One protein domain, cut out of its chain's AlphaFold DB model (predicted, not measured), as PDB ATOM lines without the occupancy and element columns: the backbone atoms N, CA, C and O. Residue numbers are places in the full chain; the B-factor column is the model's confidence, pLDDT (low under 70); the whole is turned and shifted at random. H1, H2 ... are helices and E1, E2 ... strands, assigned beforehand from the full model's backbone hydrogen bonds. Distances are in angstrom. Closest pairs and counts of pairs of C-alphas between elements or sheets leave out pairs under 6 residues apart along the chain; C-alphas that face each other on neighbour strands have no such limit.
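What this domain is: This is residues 193 to 256 and 374 to 408 of the 1089 residues of the protein "Glyco_hydro_57 domain-containing protein" of Candidatus Lambdaproteobacteria bacterium RIFOXYD2_FULL_50_16 (UniProt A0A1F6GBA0). A strongly twisted sheet of four strands, E4 E3 E5 E6, has the small hairpin E1 and E2 partly face to face with it near the beginning of E5, and helix H1 packed on it near the end of E5. The 99 printed residues hold E1 E2 H1 E3 E4 E5 E6 in that order, mostly strand, with both sheets antiparallel. The whole is elongated, 46 by 28 by 19 A, and only just compact, close to loose, with a radius of gyration of the C-alphas of 14.9 A.

Where its parts are: E1, residues 193 to 197, begins at C-alpha 193 (114.356, 144.969, 154.550) and spans 11.8 A. E2 is residues 205 to 210, 16.8 A; H1 is 216 to 225, 14.3 A; E3 is 236 to 244, 26.0 A. E4, 247 to 254, 20.7 A, bends by 54 degrees at residue 250. E5 is 381 to 390, 29.2 A; E6, 397 to 402, 13.6 A, ends at C-alpha 402 (112.505, 137.054, 157.914).

How they stand to each other: In the hairpin E1 and E2, N 195 and O 207 are 3.0 A apart. The two sheets form a sandwich, two sheets face to face, their strands at 47 degrees; the closest C-alphas of E2 and E5, Ala 208 and Ala 384, are 6.7 A apart. H1 is on one face of the larger sheet, in two layers, at a height over the sheet of 8.6 A; it lies over E3 and E5 and runs across the strands, at 89 degrees to E3 on the local plane. Its closest C-alphas to E3 are Val 221 and Val 236, 6.3 A. Every O i to N i+4 pair of H1 is within hydrogen-bond range. Across the larger sheet, N 240 and O 252 of the hairpin E3 and E4 are 2.9 A apart, N 239 and O 387 of E3 and E5 2.8 A, and N 388 and O 398 of the hairpin E5 and E6 2.8 A.

The domain as a whole: The C-alphas farthest apart, Pro 200 and Asn 230, are 47.3 A apart. Residues 257 to 373 are not printed, and C-alphas 256 and 374 are 23.9 A apart across this cut. Of the links printed whole, none is long. Mean pLDDT of the printed part is 86.8; residues 212 to 214 are under 70.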
ATOM      1  N   ILE A 193     113.679 144.839 155.830       88.19
ATOM      2  CA  ILE A 193     114.356 144.969 154.550       88.19
ATOM      3  C   ILE A 193     115.792 144.535 154.748       88.19
ATOM      4  O   ILE A 193     116.448 144.913 155.718       88.19
ATOM      5  N   PHE A 194     116.286 143.755 153.797       93.38
ATOM      6  CA  PHE A 194     117.681 143.376 153.743       93.38
ATOM      7  C   PHE A 194     118.217 143.721 152.363       93.38
ATOM      8  O   PHE A 194     117.830 143.097 151.384       93.38
ATOM      9  N   SER A 195     119.052 144.750 152.258       91.31
ATOM     10  CA  SER A 195     119.552 145.243 150.972       91.31
ATOM     11  C   SER A 195     121.069 145.348 150.965       91.31
ATOM     12  O   SER A 195     121.718 145.402 152.009       91.31
ATOM     13  N   LYS A 196     121.656 145.402 149.770       88.62
ATOM     14  CA  LYS A 196     123.057 145.794 149.606       88.62
ATOM     15  C   LYS A 196     123.230 147.270 149.978       88.62
ATOM     16  O   LYS A 196     122.322 148.074 149.775       88.62
ATOM     17  N   VAL A 197     124.398 147.600 150.517       85.31
ATOM     18  CA  VAL A 197     124.829 148.960 150.855       85.31
ATOM     19  C   VAL A 197     126.151 149.245 150.173       85.31
ATOM     20  O   VAL A 197     126.994 148.359 150.028       85.31
ATOM     21  N   THR A 198     126.328 150.494 149.763       80.31
ATOM     22  CA  THR A 198     127.575 150.949 149.139       80.31
ATOM     23  C   THR A 198     128.477 151.669 150.131       80.31
ATOM     24  O   THR A 198     128.037 152.212 151.142       80.31
ATOM     25  N   GLY A 199     129.773 151.670 149.846       73.62
ATOM     26  CA  GLY A 199     130.750 152.453 150.584       73.62
ATOM     27  C   GLY A 199     132.051 152.594 149.795       73.62
ATOM     28  O   GLY A 199     132.179 152.017 148.716       73.62
ATOM     29  N   PRO A 200     133.046 153.315 150.336       73.94
ATOM     30  CA  PRO A 200     134.347 153.468 149.681       73.94
ATOM     31  C   PRO A 200     135.087 152.129 149.487       73.94
ATOM     32  O   PRO A 200     135.921 151.979 148.593       73.94
ATOM     33  N   SER A 201     134.756 151.129 150.310       74.31
ATOM     34  CA  SER A 201     135.274 149.762 150.223       74.31
ATOM     35  C   SER A 201     134.483 148.911 149.231       74.31
ATOM     36  O   SER A 201     133.261 148.996 149.167       74.31
ATOM     37  N   ARG A 202     135.178 148.020 148.508       72.88
ATOM     38  CA  ARG A 202     134.550 147.020 147.627       72.88
ATOM     39  C   ARG A 202     133.866 145.879 148.386       72.88
ATOM     40  O   ARG A 202     133.118 145.122 147.773       72.88
ATOM     41  N   ARG A 203     134.142 145.704 149.684       79.12
ATOM     42  CA  ARG A 203     133.553 144.595 150.442       79.12
ATOM     43  C   ARG A 203     132.040 144.636 150.316       79.12
ATOM     44  O   ARG A 203     131.437 145.693 150.495       79.12
ATOM     45  N   LEU A 204     131.454 143.481 149.996       81.50
ATOM     46  CA  LEU A 204     130.009 143.358 150.003       81.50
ATOM     47  C   LEU A 204     129.542 143.758 151.394       81.50
ATOM     48  O   LEU A 204     129.979 143.202 152.398       81.50
ATOM     49  N   LYS A 205     128.673 144.754 151.431       89.19
ATOM     50  CA  LYS A 205     128.051 145.220 152.648       89.19
ATOM     51  C   LYS A 205     126.557 145.115 152.454       89.19
ATOM     52  O   LYS A 205     126.020 145.464 151.404       89.19
ATOM     53  N   THR A 206     125.896 144.592 153.464       91.50
ATOM     54  CA  THR A 206     124.448 144.444 153.506       91.50
ATOM     55  C   THR A 206     123.915 145.212 154.699       91.50
ATOM     56  O   THR A 206     124.628 145.420 155.682       91.50
ATOM     57  N   ARG A 207     122.666 145.653 154.608       91.19
ATOM     58  CA  ARG A 207     121.945 146.302 155.693       91.19
ATOM     59  C   ARG A 207     120.638 145.591 155.923       91.19
ATOM     60  O   ARG A 207     119.820 145.501 155.015       91.19
ATOM     61  N   ALA A 208     120.458 145.143 157.154       91.31
ATOM     62  CA  ALA A 208     119.157 144.813 157.692       91.31
ATOM     63  C   ALA A 208     118.548 146.083 158.293       91.31
ATOM     64  O   ALA A 208     119.205 146.784 159.066       91.31
ATOM     65  N   GLU A 209     117.308 146.391 157.946       88.31
ATOM     66  CA  GLU A 209     116.577 147.537 158.470       88.31
ATOM     67  C   GLU A 209     115.139 147.141 158.795       88.31
ATOM     68  O   GLU A 209     114.442 146.564 157.964       88.31
ATOM     69  N   ILE A 210     114.705 147.464 160.013       83.44
ATOM     70  CA  ILE A 210     113.294 147.488 160.389       83.44
ATOM     71  C   ILE A 210     112.848 148.935 160.219       83.44
ATOM     72  O   ILE A 210     113.422 149.828 160.843       83.44
ATOM     73  N   GLU A 211     111.847 149.189 159.381       73.44
ATOM     74  CA  GLU A 211     111.353 150.555 159.210       73.44
ATOM     75  C   GLU A 211     110.904 151.141 160.556       73.44
ATOM     76  O   GLU A 211     110.217 150.483 161.338       73.44
ATOM     77  N   ALA A 212     111.318 152.374 160.860       65.25
ATOM     78  CA  ALA A 212     110.937 153.021 162.109       65.25
ATOM     79  C   ALA A 212     109.423 153.279 162.120       65.25
ATOM     80  O   ALA A 212     108.887 153.931 161.223       65.25
ATOM     81  N   PHE A 213     108.736 152.803 163.154       68.94
ATOM     82  CA  PHE A 213     107.300 152.994 163.331       68.94
ATOM     83  C   PHE A 213     106.971 153.186 164.809       68.94
ATOM     84  O   PHE A 213     107.748 152.840 165.698       68.94
ATOM     85  N   PHE A 214     105.793 153.748 165.049       68.94
ATOM     86  CA  PHE A 214     105.349 154.159 166.369       68.94
ATOM     87  C   PHE A 214     105.188 152.981 167.341       68.94
ATOM     88  O   PHE A 214     104.435 152.039 167.082       68.94
ATOM     89  N   ASP A 215     105.839 153.107 168.500       71.00
ATOM     90  CA  ASP A 215     105.747 152.192 169.646       71.00
ATOM     91  C   ASP A 215     106.254 150.765 169.350       71.00
ATOM     92  O   ASP A 215     105.631 149.755 169.696       71.00
ATOM     93  N   MET A 216     107.418 150.698 168.696       76.56
ATOM     94  CA  MET A 216     108.080 149.462 168.271       76.56
ATOM     95  C   MET A 216     108.306 148.457 169.410       76.56
ATOM     96  O   MET A 216     108.050 147.265 169.239       76.56
ATOM     97  N   ASP A 217     108.727 148.938 170.579       76.75
ATOM     98  CA  ASP A 217     108.969 148.112 171.769       76.75
ATOM     99  C   ASP A 217     107.707 147.355 172.203       76.75
ATOM    100  O   ASP A 217     107.704 146.129 172.330       76.75
ATOM    101  N   ARG A 218     106.581 148.067 172.296       79.25
ATOM    102  CA  ARG A 218     105.288 147.464 172.613       79.25
ATOM    103  C   ARG A 218     104.880 146.422 171.573       79.25
ATOM    104  O   ARG A 218     104.393 145.355 171.945       79.25
ATOM    105  N   PHE A 219     105.088 146.698 170.284       82.69
ATOM    106  CA  PHE A 219     104.817 145.726 169.221       82.69
ATOM    107  C   PHE A 219     105.671 144.454 169.367       82.69
ATOM    108  O   PHE A 219     105.142 143.352 169.194       82.69
ATOM    109  N   PHE A 220     106.953 144.576 169.728       86.94
ATOM    110  CA  PHE A 220     107.823 143.426 169.990       86.94
ATOM    111  C   PHE A 220     107.346 142.626 171.204       86.94
ATOM    112  O   PHE A 220     107.120 141.419 171.090       86.94
ATOM    113  N   VAL A 221     107.099 143.290 172.335       86.94
ATOM    114  CA  VAL A 221     106.633 142.647 173.573       86.94
ATOM    115  C   VAL A 221     105.294 141.932 173.369       86.94
ATOM    116  O   VAL A 221     105.152 140.768 173.742       86.94
ATOM    117  N   GLU A 222     104.308 142.589 172.750       88.81
ATOM    118  CA  GLU A 222     103.001 141.981 172.470       88.81
ATOM    119  C   GLU A 222     103.122 140.789 171.511       88.81
ATOM    120  O   GLU A 222     102.444 139.775 171.695       88.81
ATOM    121  N   SER A 223     104.000 140.874 170.507       91.31
ATOM    122  CA  SER A 223     104.241 139.774 169.566       91.31
ATOM    123  C   SER A 223     104.911 138.578 170.241       91.31
ATOM    124  O   SER A 223     104.488 137.443 170.021       91.31
ATOM    125  N   PHE A 224     105.893 138.812 171.114       92.56
ATOM    126  CA  PHE A 224     106.560 137.748 171.862       92.56
ATOM    127  C   PHE A 224     105.634 137.092 172.888       92.56
ATOM    128  O   PHE A 224     105.571 135.864 172.967       92.56
ATOM    129  N   ARG A 225     104.827 137.881 173.610       92.19
ATOM    130  CA  ARG A 225     103.857 137.370 174.595       92.19
ATOM    131  C   ARG A 225     102.772 136.485 173.986       92.19
ATOM    132  O   ARG A 225     102.252 135.614 174.675       92.19
ATOM    133  N   LYS A 226     102.459 136.622 172.692       93.19
ATOM    134  CA  LYS A 226     101.594 135.648 171.999       93.19
ATOM    135  C   LYS A 226     102.198 134.238 171.988       93.19
ATOM    136  O   LYS A 226     101.443 133.270 171.995       93.19
ATOM    137  N   LYS A 227     103.531 134.116 171.981       92.31
ATOM    138  CA  LYS A 227     104.261 132.840 172.065       92.31
ATOM    139  C   LYS A 227     104.588 132.448 173.510       92.31
ATOM    140  O   LYS A 227     104.432 131.280 173.859       92.31
ATOM    141  N   VAL A 228     105.006 133.407 174.342       92.19
ATOM    142  CA  VAL A 228     105.399 133.204 175.749       92.19
ATOM    143  C   VAL A 228     104.577 134.134 176.664       92.19
ATOM    144  O   VAL A 228     105.052 135.205 177.043       92.19
ATOM    145  N   PRO A 229     103.334 133.762 177.042       89.75
ATOM    146  CA  PRO A 229     102.379 134.671 177.697       89.75
ATOM    147  C   PRO A 229     102.842 135.297 179.015       89.75
ATOM    148  O   PRO A 229     102.423 136.403 179.346       89.75
ATOM    149  N   ASN A 230     103.707 134.603 179.757       87.62
ATOM    150  CA  ASN A 230     104.143 135.015 181.091       87.62
ATOM    151  C   ASN A 230     105.496 135.747 181.101       87.62
ATOM    152  O   ASN A 230     105.997 136.036 182.184       87.62
ATOM    153  N   CYS A 231     106.095 136.037 179.939       85.44
ATOM    154  CA  CYS A 231     107.359 136.770 179.878       85.44
ATOM    155  C   CYS A 231     107.138 138.260 180.255       85.44
ATOM    156  O   CYS A 231     106.308 138.943 179.626       85.44
ATOM    157  N   PRO A 232     107.824 138.789 181.288       84.38
ATOM    158  CA  PRO A 232     107.836 140.218 181.614       84.38
ATOM    159  C   PRO A 232     108.324 141.064 180.429       84.38
ATOM    160  O   PRO A 232     109.133 140.603 179.631       84.38
ATOM    161  N   ALA A 233     107.828 142.298 180.290       79.12
ATOM    162  CA  ALA A 233     108.114 143.128 179.111       79.12
ATOM    163  C   ALA A 233     109.607 143.469 179.035       79.12
ATOM    164  O   ALA A 233     110.235 143.359 177.990       79.12
ATOM    165  N   GLU A 234     110.178 143.767 180.196       79.19
ATOM    166  CA  GLU A 234     111.589 144.022 180.415       79.19
ATOM    167  C   GLU A 234     112.489 142.812 180.117       79.19
ATOM    168  O   GLU A 234     113.685 143.000 179.949       79.19
ATOM    169  N   GLN A 235     111.953 141.585 180.045       82.38
ATOM    170  CA  GLN A 235     112.728 140.372 179.743       82.38
ATOM    171  C   GLN A 235     112.762 140.024 178.251       82.38
ATOM    172  O   GLN A 235     113.477 139.101 177.867       82.38
ATOM    173  N   VAL A 236     112.036 140.753 177.400       85.44
ATOM    174  CA  VAL A 236     112.044 140.514 175.954       85.44
ATOM    175  C   VAL A 236     113.276 141.174 175.333       85.44
ATOM    176  O   VAL A 236     113.377 142.396 175.264       85.44
ATOM    177  N   GLY A 237     114.219 140.357 174.869       84.94
ATOM    178  CA  GLY A 237     115.387 140.779 174.100       84.94
ATOM    179  C   GLY A 237     115.159 140.666 172.593       84.94
ATOM    180  O   GLY A 237     114.330 139.882 172.130       84.94
ATOM    181  N   GLY A 238     115.922 141.436 171.819       87.69
ATOM    182  CA  GLY A 238     115.971 141.355 170.361       87.69
ATOM    183  C   GLY A 238     117.334 140.867 169.874       87.69
ATOM    184  O   GLY A 238     118.371 141.180 170.453       87.69
ATOM    185  N   LEU A 239     117.359 140.075 168.816       89.62
ATOM    186  CA  LEU A 239     118.568 139.551 168.201       89.62
ATOM    187  C   LEU A 239     118.419 139.622 166.689       89.62
ATOM    188  O   LEU A 239     117.441 139.133 166.130       89.62
ATOM    189  N   LEU A 240     119.425 140.177 166.026       91.75
ATOM    190  CA  LEU A 240     119.555 140.079 164.585       91.75
ATOM    191  C   LEU A 240     120.455 138.897 164.236       91.75
ATOM    192  O   LEU A 240     121.600 138.844 164.685       91.75
ATOM    193  N   ARG A 241     119.950 137.970 163.424       94.38
ATOM    194  CA  ARG A 241     120.675 136.788 162.946       94.38
ATOM    195  C   ARG A 241     120.904 136.906 161.444       94.38
ATOM    196  O   ARG A 241     119.946 136.963 160.681       94.38
ATOM    197  N   PHE A 242     122.163 136.917 161.021       95.06
ATOM    198  CA  PHE A 242     122.549 136.926 159.612       95.06
ATOM    199  C   PHE A 242     122.803 135.508 159.114       95.06
ATOM    200  O   PHE A 242     123.444 134.693 159.789       95.06
ATOM    201  N   ILE A 243     122.291 135.227 157.922       94.75
ATOM    202  CA  ILE A 243     122.295 133.915 157.290       94.75
ATOM    203  C   ILE A 243     123.070 134.014 155.976       94.75
ATOM    204  O   ILE A 243     122.711 134.801 155.102       94.75
ATOM    205  N   GLU A 244     124.092 133.176 155.836       94.69
ATOM    206  CA  GLU A 244     124.899 132.996 154.627       94.69
ATOM    207  C   GLU A 244     124.662 131.580 154.095       94.69
ATOM    208  O   GLU A 244     124.807 130.602 154.832       94.69
ATOM    209  N   ASP A 245     124.215 131.467 152.844       93.62
ATOM    210  CA  ASP A 245     123.910 130.197 152.168       93.62
ATOM    211  C   ASP A 245     123.035 129.243 153.001       93.62
ATOM    212  O   ASP A 245     123.262 128.034 153.105       93.62
ATOM    213  N   GLY A 246     122.015 129.823 153.640       91.88
ATOM    214  CA  GLY A 246     121.045 129.112 154.470       91.88
ATOM    215  C   GLY A 246     121.531 128.749 155.877       91.88
ATOM    216  O   GLY A 246     120.799 128.078 156.605       91.88
ATOM    217  N   LYS A 247     122.729 129.182 156.294       92.62
ATOM    218  CA  LYS A 247     123.277 128.925 157.634       92.62
ATOM    219  C   LYS A 247     123.465 130.218 158.433       92.62
ATOM    220  O   LYS A 247     124.038 131.165 157.903       92.62
ATOM    221  N   PRO A 248     123.048 130.268 159.711       92.50
ATOM    222  CA  PRO A 248     123.387 131.379 160.595       92.50
ATOM    223  C   PRO A 248     124.904 131.480 160.767       92.50
ATOM    224  O   PRO A 248     125.545 130.502 161.158       92.50
ATOM    225  N   VAL A 249     125.471 132.649 160.480       93.44
ATOM    226  CA  VAL A 249     126.922 132.893 160.582       93.44
ATOM    227  C   VAL A 249     127.273 133.987 161.582       93.44
ATOM    228  O   VAL A 249     128.371 133.975 162.136       93.44
ATOM    229  N   TRP A 250     126.348 134.909 161.851       90.69
ATOM    230  CA  TRP A 250     126.569 135.998 162.795       90.69
ATOM    231  C   TRP A 250     125.278 136.411 163.499       90.69
ATOM    232  O   TRP A 250     124.200 136.395 162.907       90.69
ATOM    233  N   GLU A 251     125.395 136.788 164.769       90.69
ATOM    234  CA  GLU A 251     124.282 137.182 165.626       90.69
ATOM    235  C   GLU A 251     124.654 138.443 166.420       90.69
ATOM    236  O   GLU A 251     125.688 138.483 167.091       90.69
ATOM    237  N   VAL A 252     123.803 139.470 166.359       87.19
ATOM    238  CA  VAL A 252     123.953 140.736 167.091       87.19
ATOM    239  C   VAL A 252     122.781 140.922 168.041       87.19
ATOM    240  O   VAL A 252     121.639 141.083 167.610       87.19
ATOM    241  N   ARG A 253     123.056 140.908 169.349       83.19
ATOM    242  CA  ARG A 253     122.035 141.104 170.387       83.19
ATOM    243  C   ARG A 253     121.747 142.583 170.615       83.19
ATOM    244  O   ARG A 253     122.652 143.410 170.627       83.19
ATOM    245  N   GLN A 254     120.483 142.875 170.872       78.25
ATOM    246  CA  GLN A 254     119.946 144.159 171.289       78.25
ATOM    247  C   GLN A 254     119.082 143.937 172.527       78.25
ATOM    248  O   GLN A 254     118.142 143.147 172.518       78.25
ATOM    249  N   SER A 255     119.396 144.642 173.606       72.56
ATOM    250  CA  SER A 255     118.826 144.316 174.918       72.56
ATOM    251  C   SER A 255     117.563 145.127 175.270       72.56
ATOM    252  O   SER A 255     117.043 145.004 176.372       72.56
ATOM    253  N   GLY A 256     117.022 145.918 174.335       72.75
ATOM    254  CA  GLY A 256     115.898 146.822 174.614       72.75
ATOM    255  C   GLY A 256     116.291 147.909 175.625       72.75
ATOM    256  O   GLY A 256     117.472 148.202 175.817       72.75
ATOM    257  N   GLU A 374     129.086 142.880 156.868       90.50
ATOM    258  CA  GLU A 374     129.988 142.490 155.780       90.50
ATOM    259  C   GLU A 374     130.033 140.953 155.713       90.50
ATOM    260  O   GLU A 374     130.655 140.338 156.587       90.50
ATOM    261  N   PRO A 375     129.362 140.312 154.735       86.56
ATOM    262  CA  PRO A 375     129.400 138.863 154.587       86.56
ATOM    263  C   PRO A 375     130.776 138.351 154.158       86.56
ATOM    264  O   PRO A 375     131.606 139.109 153.649       86.56
ATOM    265  N   GLY A 376     131.001 137.043 154.314       81.50
ATOM    266  CA  GLY A 376     132.214 136.395 153.819       81.50
ATOM    267  C   GLY A 376     132.340 136.469 152.292       81.50
ATOM    268  O   GLY A 376     131.348 136.570 151.570       81.50
ATOM    269  N   ASP A 377     133.575 136.383 151.784       76.06
ATOM    270  CA  ASP A 377     133.878 136.463 150.343       76.06
ATOM    271  C   ASP A 377     133.343 135.274 149.522       76.06
ATOM    272  O   ASP A 377     133.285 135.365 148.298       76.06
ATOM    273  N   SER A 378     132.973 134.167 150.174       80.50
ATOM    274  CA  SER A 378     132.536 132.923 149.526       80.50
ATOM    275  C   SER A 378     131.023 132.748 149.411       80.50
ATOM    276  O   SER A 378     130.597 131.861 148.679       80.50
ATOM    277  N   GLY A 379     130.231 133.512 150.166       86.56
ATOM    278  CA  GLY A 379     128.778 133.362 150.158       86.56
ATOM    279  C   GLY A 379     128.136 133.832 148.853       86.56
ATOM    280  O   GLY A 379     128.624 134.766 148.210       86.56
ATOM    281  N   GLU A 380     127.010 133.223 148.495       90.88
ATOM    282  CA  GLU A 380     126.268 133.529 147.260       90.88
ATOM    283  C   GLU A 380     124.869 134.089 147.536       90.88
ATOM    284  O   GLU A 380     124.318 134.881 146.763       90.88
ATOM    285  N   SER A 381     124.285 133.691 148.663       93.94
ATOM    286  CA  SER A 381     122.950 134.097 149.082       93.94
ATOM    287  C   SER A 381     122.935 134.521 150.543       93.94
ATOM    288  O   SER A 381     123.479 133.851 151.423       93.94
ATOM    289  N   TYR A 382     122.276 135.643 150.798       94.69
ATOM    290  CA  TYR A 382     122.286 136.305 152.091       94.69
ATOM    291  C   TYR A 382     120.872 136.667 152.518       94.69
ATOM    292  O   TYR A 382     120.058 137.118 151.711       94.69
ATOM    293  N   SER A 383     120.580 136.493 153.801       95.44
ATOM    294  CA  SER A 383     119.329 136.941 154.415       95.44
ATOM    295  C   SER A 383     119.549 137.256 155.890       95.44
ATOM    296  O   SER A 383     120.613 136.980 156.450       95.44
ATOM    297  N   ALA A 384     118.544 137.836 156.528       95.81
ATOM    298  CA  ALA A 384     118.548 138.112 157.948       95.81
ATOM    299  C   ALA A 384     117.226 137.687 158.598       95.81
ATOM    300  O   ALA A 384     116.176 137.598 157.954       95.81
ATOM    301  N   GLU A 385     117.280 137.466 159.906       95.94
ATOM    302  CA  GLU A 385     116.127 137.223 160.766       95.94
ATOM    303  C   GLU A 385     116.168 138.181 161.958       95.94
ATOM    304  O   GLU A 385     117.194 138.297 162.633       95.94
ATOM    305  N   TRP A 386     115.043 138.836 162.247       93.69
ATOM    306  CA  TRP A 386     114.843 139.512 163.526       93.69
ATOM    307  C   TRP A 386     114.151 138.557 164.489       93.69
ATOM    308  O   TRP A 386     113.018 138.125 164.254       93.69
ATOM    309  N   VAL A 387     114.846 138.217 165.566       93.56
ATOM    310  CA  VAL A 387     114.447 137.204 166.535       93.56
ATOM    311  C   VAL A 387     114.219 137.870 167.883       93.56
ATOM    312  O   VAL A 387     115.101 138.535 168.416       93.56
ATOM    313  N   LEU A 388     113.034 137.688 168.453       92.75
ATOM    314  CA  LEU A 388     112.752 138.045 169.839       92.75
ATOM    315  C   LEU A 388     113.040 136.846 170.737       92.75
ATOM    316  O   LEU A 388     112.744 135.720 170.345       92.75
ATOM    317  N   PHE A 389     113.583 137.056 171.929       90.88
ATOM    318  CA  PHE A 389     113.881 135.967 172.859       90.88
ATOM    319  C   PHE A 389     113.731 136.400 174.319       90.88
ATOM    320  O   PHE A 389     113.716 137.591 174.621       90.88
ATOM    321  N   ASP A 390     113.628 135.432 175.228       88.38
ATOM    322  CA  ASP A 390     113.610 135.691 176.670       88.38
ATOM    323  C   ASP A 390     115.049 135.838 177.207       88.38
ATOM    324  O   ASP A 390     115.884 134.943 177.065       88.38
ATOM    325  N   LEU A 391     115.364 136.979 177.830       81.25
ATOM    326  CA  LEU A 391     116.678 137.260 178.423       81.25
ATOM    327  C   LEU A 391     117.036 136.301 179.574       81.25
ATOM    328  O   LEU A 391     118.224 136.090 179.836       81.25
ATOM    329  N   ALA A 392     116.042 135.740 180.268       82.25
ATOM    330  CA  ALA A 392     116.226 134.771 181.346       82.25
ATOM    331  C   ALA A 392     116.330 133.324 180.830       82.25
ATOM    332  O   ALA A 392     117.093 132.539 181.396       82.25
ATOM    333  N   ASP A 393     115.620 132.989 179.749       86.12
ATOM    334  CA  ASP A 393     115.698 131.692 179.057       86.12
ATOM    335  C   ASP A 393     115.834 131.868 177.530       86.12
ATOM    336  O   ASP A 393     114.848 131.765 176.794       86.12
ATOM    337  N   PRO A 394     117.063 132.063 177.013       83.12
ATOM    338  CA  PRO A 394     117.291 132.306 175.588       83.12
ATOM    339  C   PRO A 394     116.870 131.165 174.652       83.12
ATOM    340  O   PRO A 394     116.910 131.345 173.439       83.12
ATOM    341  N   SER A 395     116.488 129.991 175.175       87.38
ATOM    342  CA  SER A 395     115.924 128.911 174.357       87.38
ATOM    343  C   SER A 395     114.505 129.220 173.859       87.38
ATOM    344  O   SER A 395     114.053 128.650 172.862       87.38
ATOM    345  N   GLN A 396     113.805 130.146 174.520       91.19
ATOM    346  CA  GLN A 396     112.510 130.664 174.096       91.19
ATOM    347  C   GLN A 396     112.718 131.800 173.089       91.19
ATOM    348  O   GLN A 396     112.836 132.960 173.472       91.19
ATOM    349  N   GLU A 397     112.743 131.481 171.795       94.44
ATOM    350  CA  GLU A 397     112.887 132.477 170.724       94.44
ATOM    351  C   GLU A 397     111.668 132.535 169.790       94.44
ATOM    352  O   GLU A 397     110.969 131.545 169.601       94.44
ATOM    353  N   LEU A 398     111.405 133.678 169.162       94.62
ATOM    354  CA  LEU A 398     110.405 133.913 168.122       94.62
ATOM    355  C   LEU A 398     111.086 134.645 166.968       94.62
ATOM    356  O   LEU A 398     111.439 135.811 167.109       94.62
ATOM    357  N   VAL A 399     111.209 134.001 165.807       94.62
ATOM    358  CA  VAL A 399     111.566 134.708 164.569       94.62
ATOM    359  C   VAL A 399     110.386 135.602 164.188       94.62
ATOM    360  O   VAL A 399     109.367 135.106 163.707       94.62
ATOM    361  N   LEU A 400     110.501 136.898 164.474       92.94
ATOM    362  CA  LEU A 400     109.455 137.885 164.227       92.94
ATOM    363  C   LEU A 400     109.432 138.300 162.757       92.94
ATOM    364  O   LEU A 400     108.363 138.350 162.156       92.94
ATOM    365  N   PHE A 401     110.612 138.549 162.182       92.69
ATOM    366  CA  PHE A 401     110.762 138.888 160.772       92.69
ATOM    367  C   PHE A 401     111.813 138.014 160.099       92.69
ATOM    368  O   PHE A 401     112.852 137.707 160.683       92.69
ATOM    369  N   ARG A 402     111.545 137.654 158.843       92.94
ATOM    370  CA  ARG A 402     112.505 137.054 157.914       92.94
ATOM    371  C   ARG A 402     112.627 137.992 156.730       92.94
ATOM    372  O   ARG A 402     111.601 138.397 156.186       92.94
ATOM    373  N   SER A 403     113.847 138.340 156.349       93.56
ATOM    374  CA  SER A 403     114.048 139.088 155.117       93.56
ATOM    375  C   SER A 403     113.854 138.182 153.897       93.56
ATOM    376  O   SER A 403     113.901 136.952 153.994       93.56
ATOM    377  N   GLY A 404     113.711 138.800 152.729       91.56
ATOM    378  CA  GLY A 404     113.997 138.166 151.448       91.56
ATOM    379  C   GLY A 404     115.492 137.883 151.276       91.56
ATOM    380  O   GLY A 404     116.298 138.084 152.195       91.56
ATOM    381  N   GLN A 405     115.866 137.423 150.086       92.06
ATOM    382  CA  GLN A 405     117.248 137.102 149.746       92.06
ATOM    383  C   GLN A 405     117.921 138.255 148.999       92.06
ATOM    384  O   GLN A 405     117.331 138.897 148.128       92.06
ATOM    385  N   VAL A 406     119.186 138.491 149.338       92.88
ATOM    386  CA  VAL A 406     120.124 139.286 148.547       92.88
ATOM    387  C   VAL A 406     121.168 138.331 147.999       92.88
ATOM    388  O   VAL A 406     121.769 137.565 148.752       92.88
ATOM    389  N   HIS A 407     121.385 138.385 146.693       90.94
ATOM    390  CA  HIS A 407     122.428 137.612 146.035       90.94
ATOM    391  C   HIS A 407     123.679 138.456 145.845       90.94
ATOM    392  O   HIS A 407     123.602 139.683 145.715       90.94
ATOM    393  N   ARG A 408     124.832 137.791 145.815       87.81
ATOM    394  CA  ARG A 408     126.074 138.420 145.382       87.81
ATOM    395  C   ARG A 408     125.924 138.867 143.925       87.81
ATOM    396  O   ARG A 408     125.575 138.076 143.051       87.81
TER     397      ARG A 408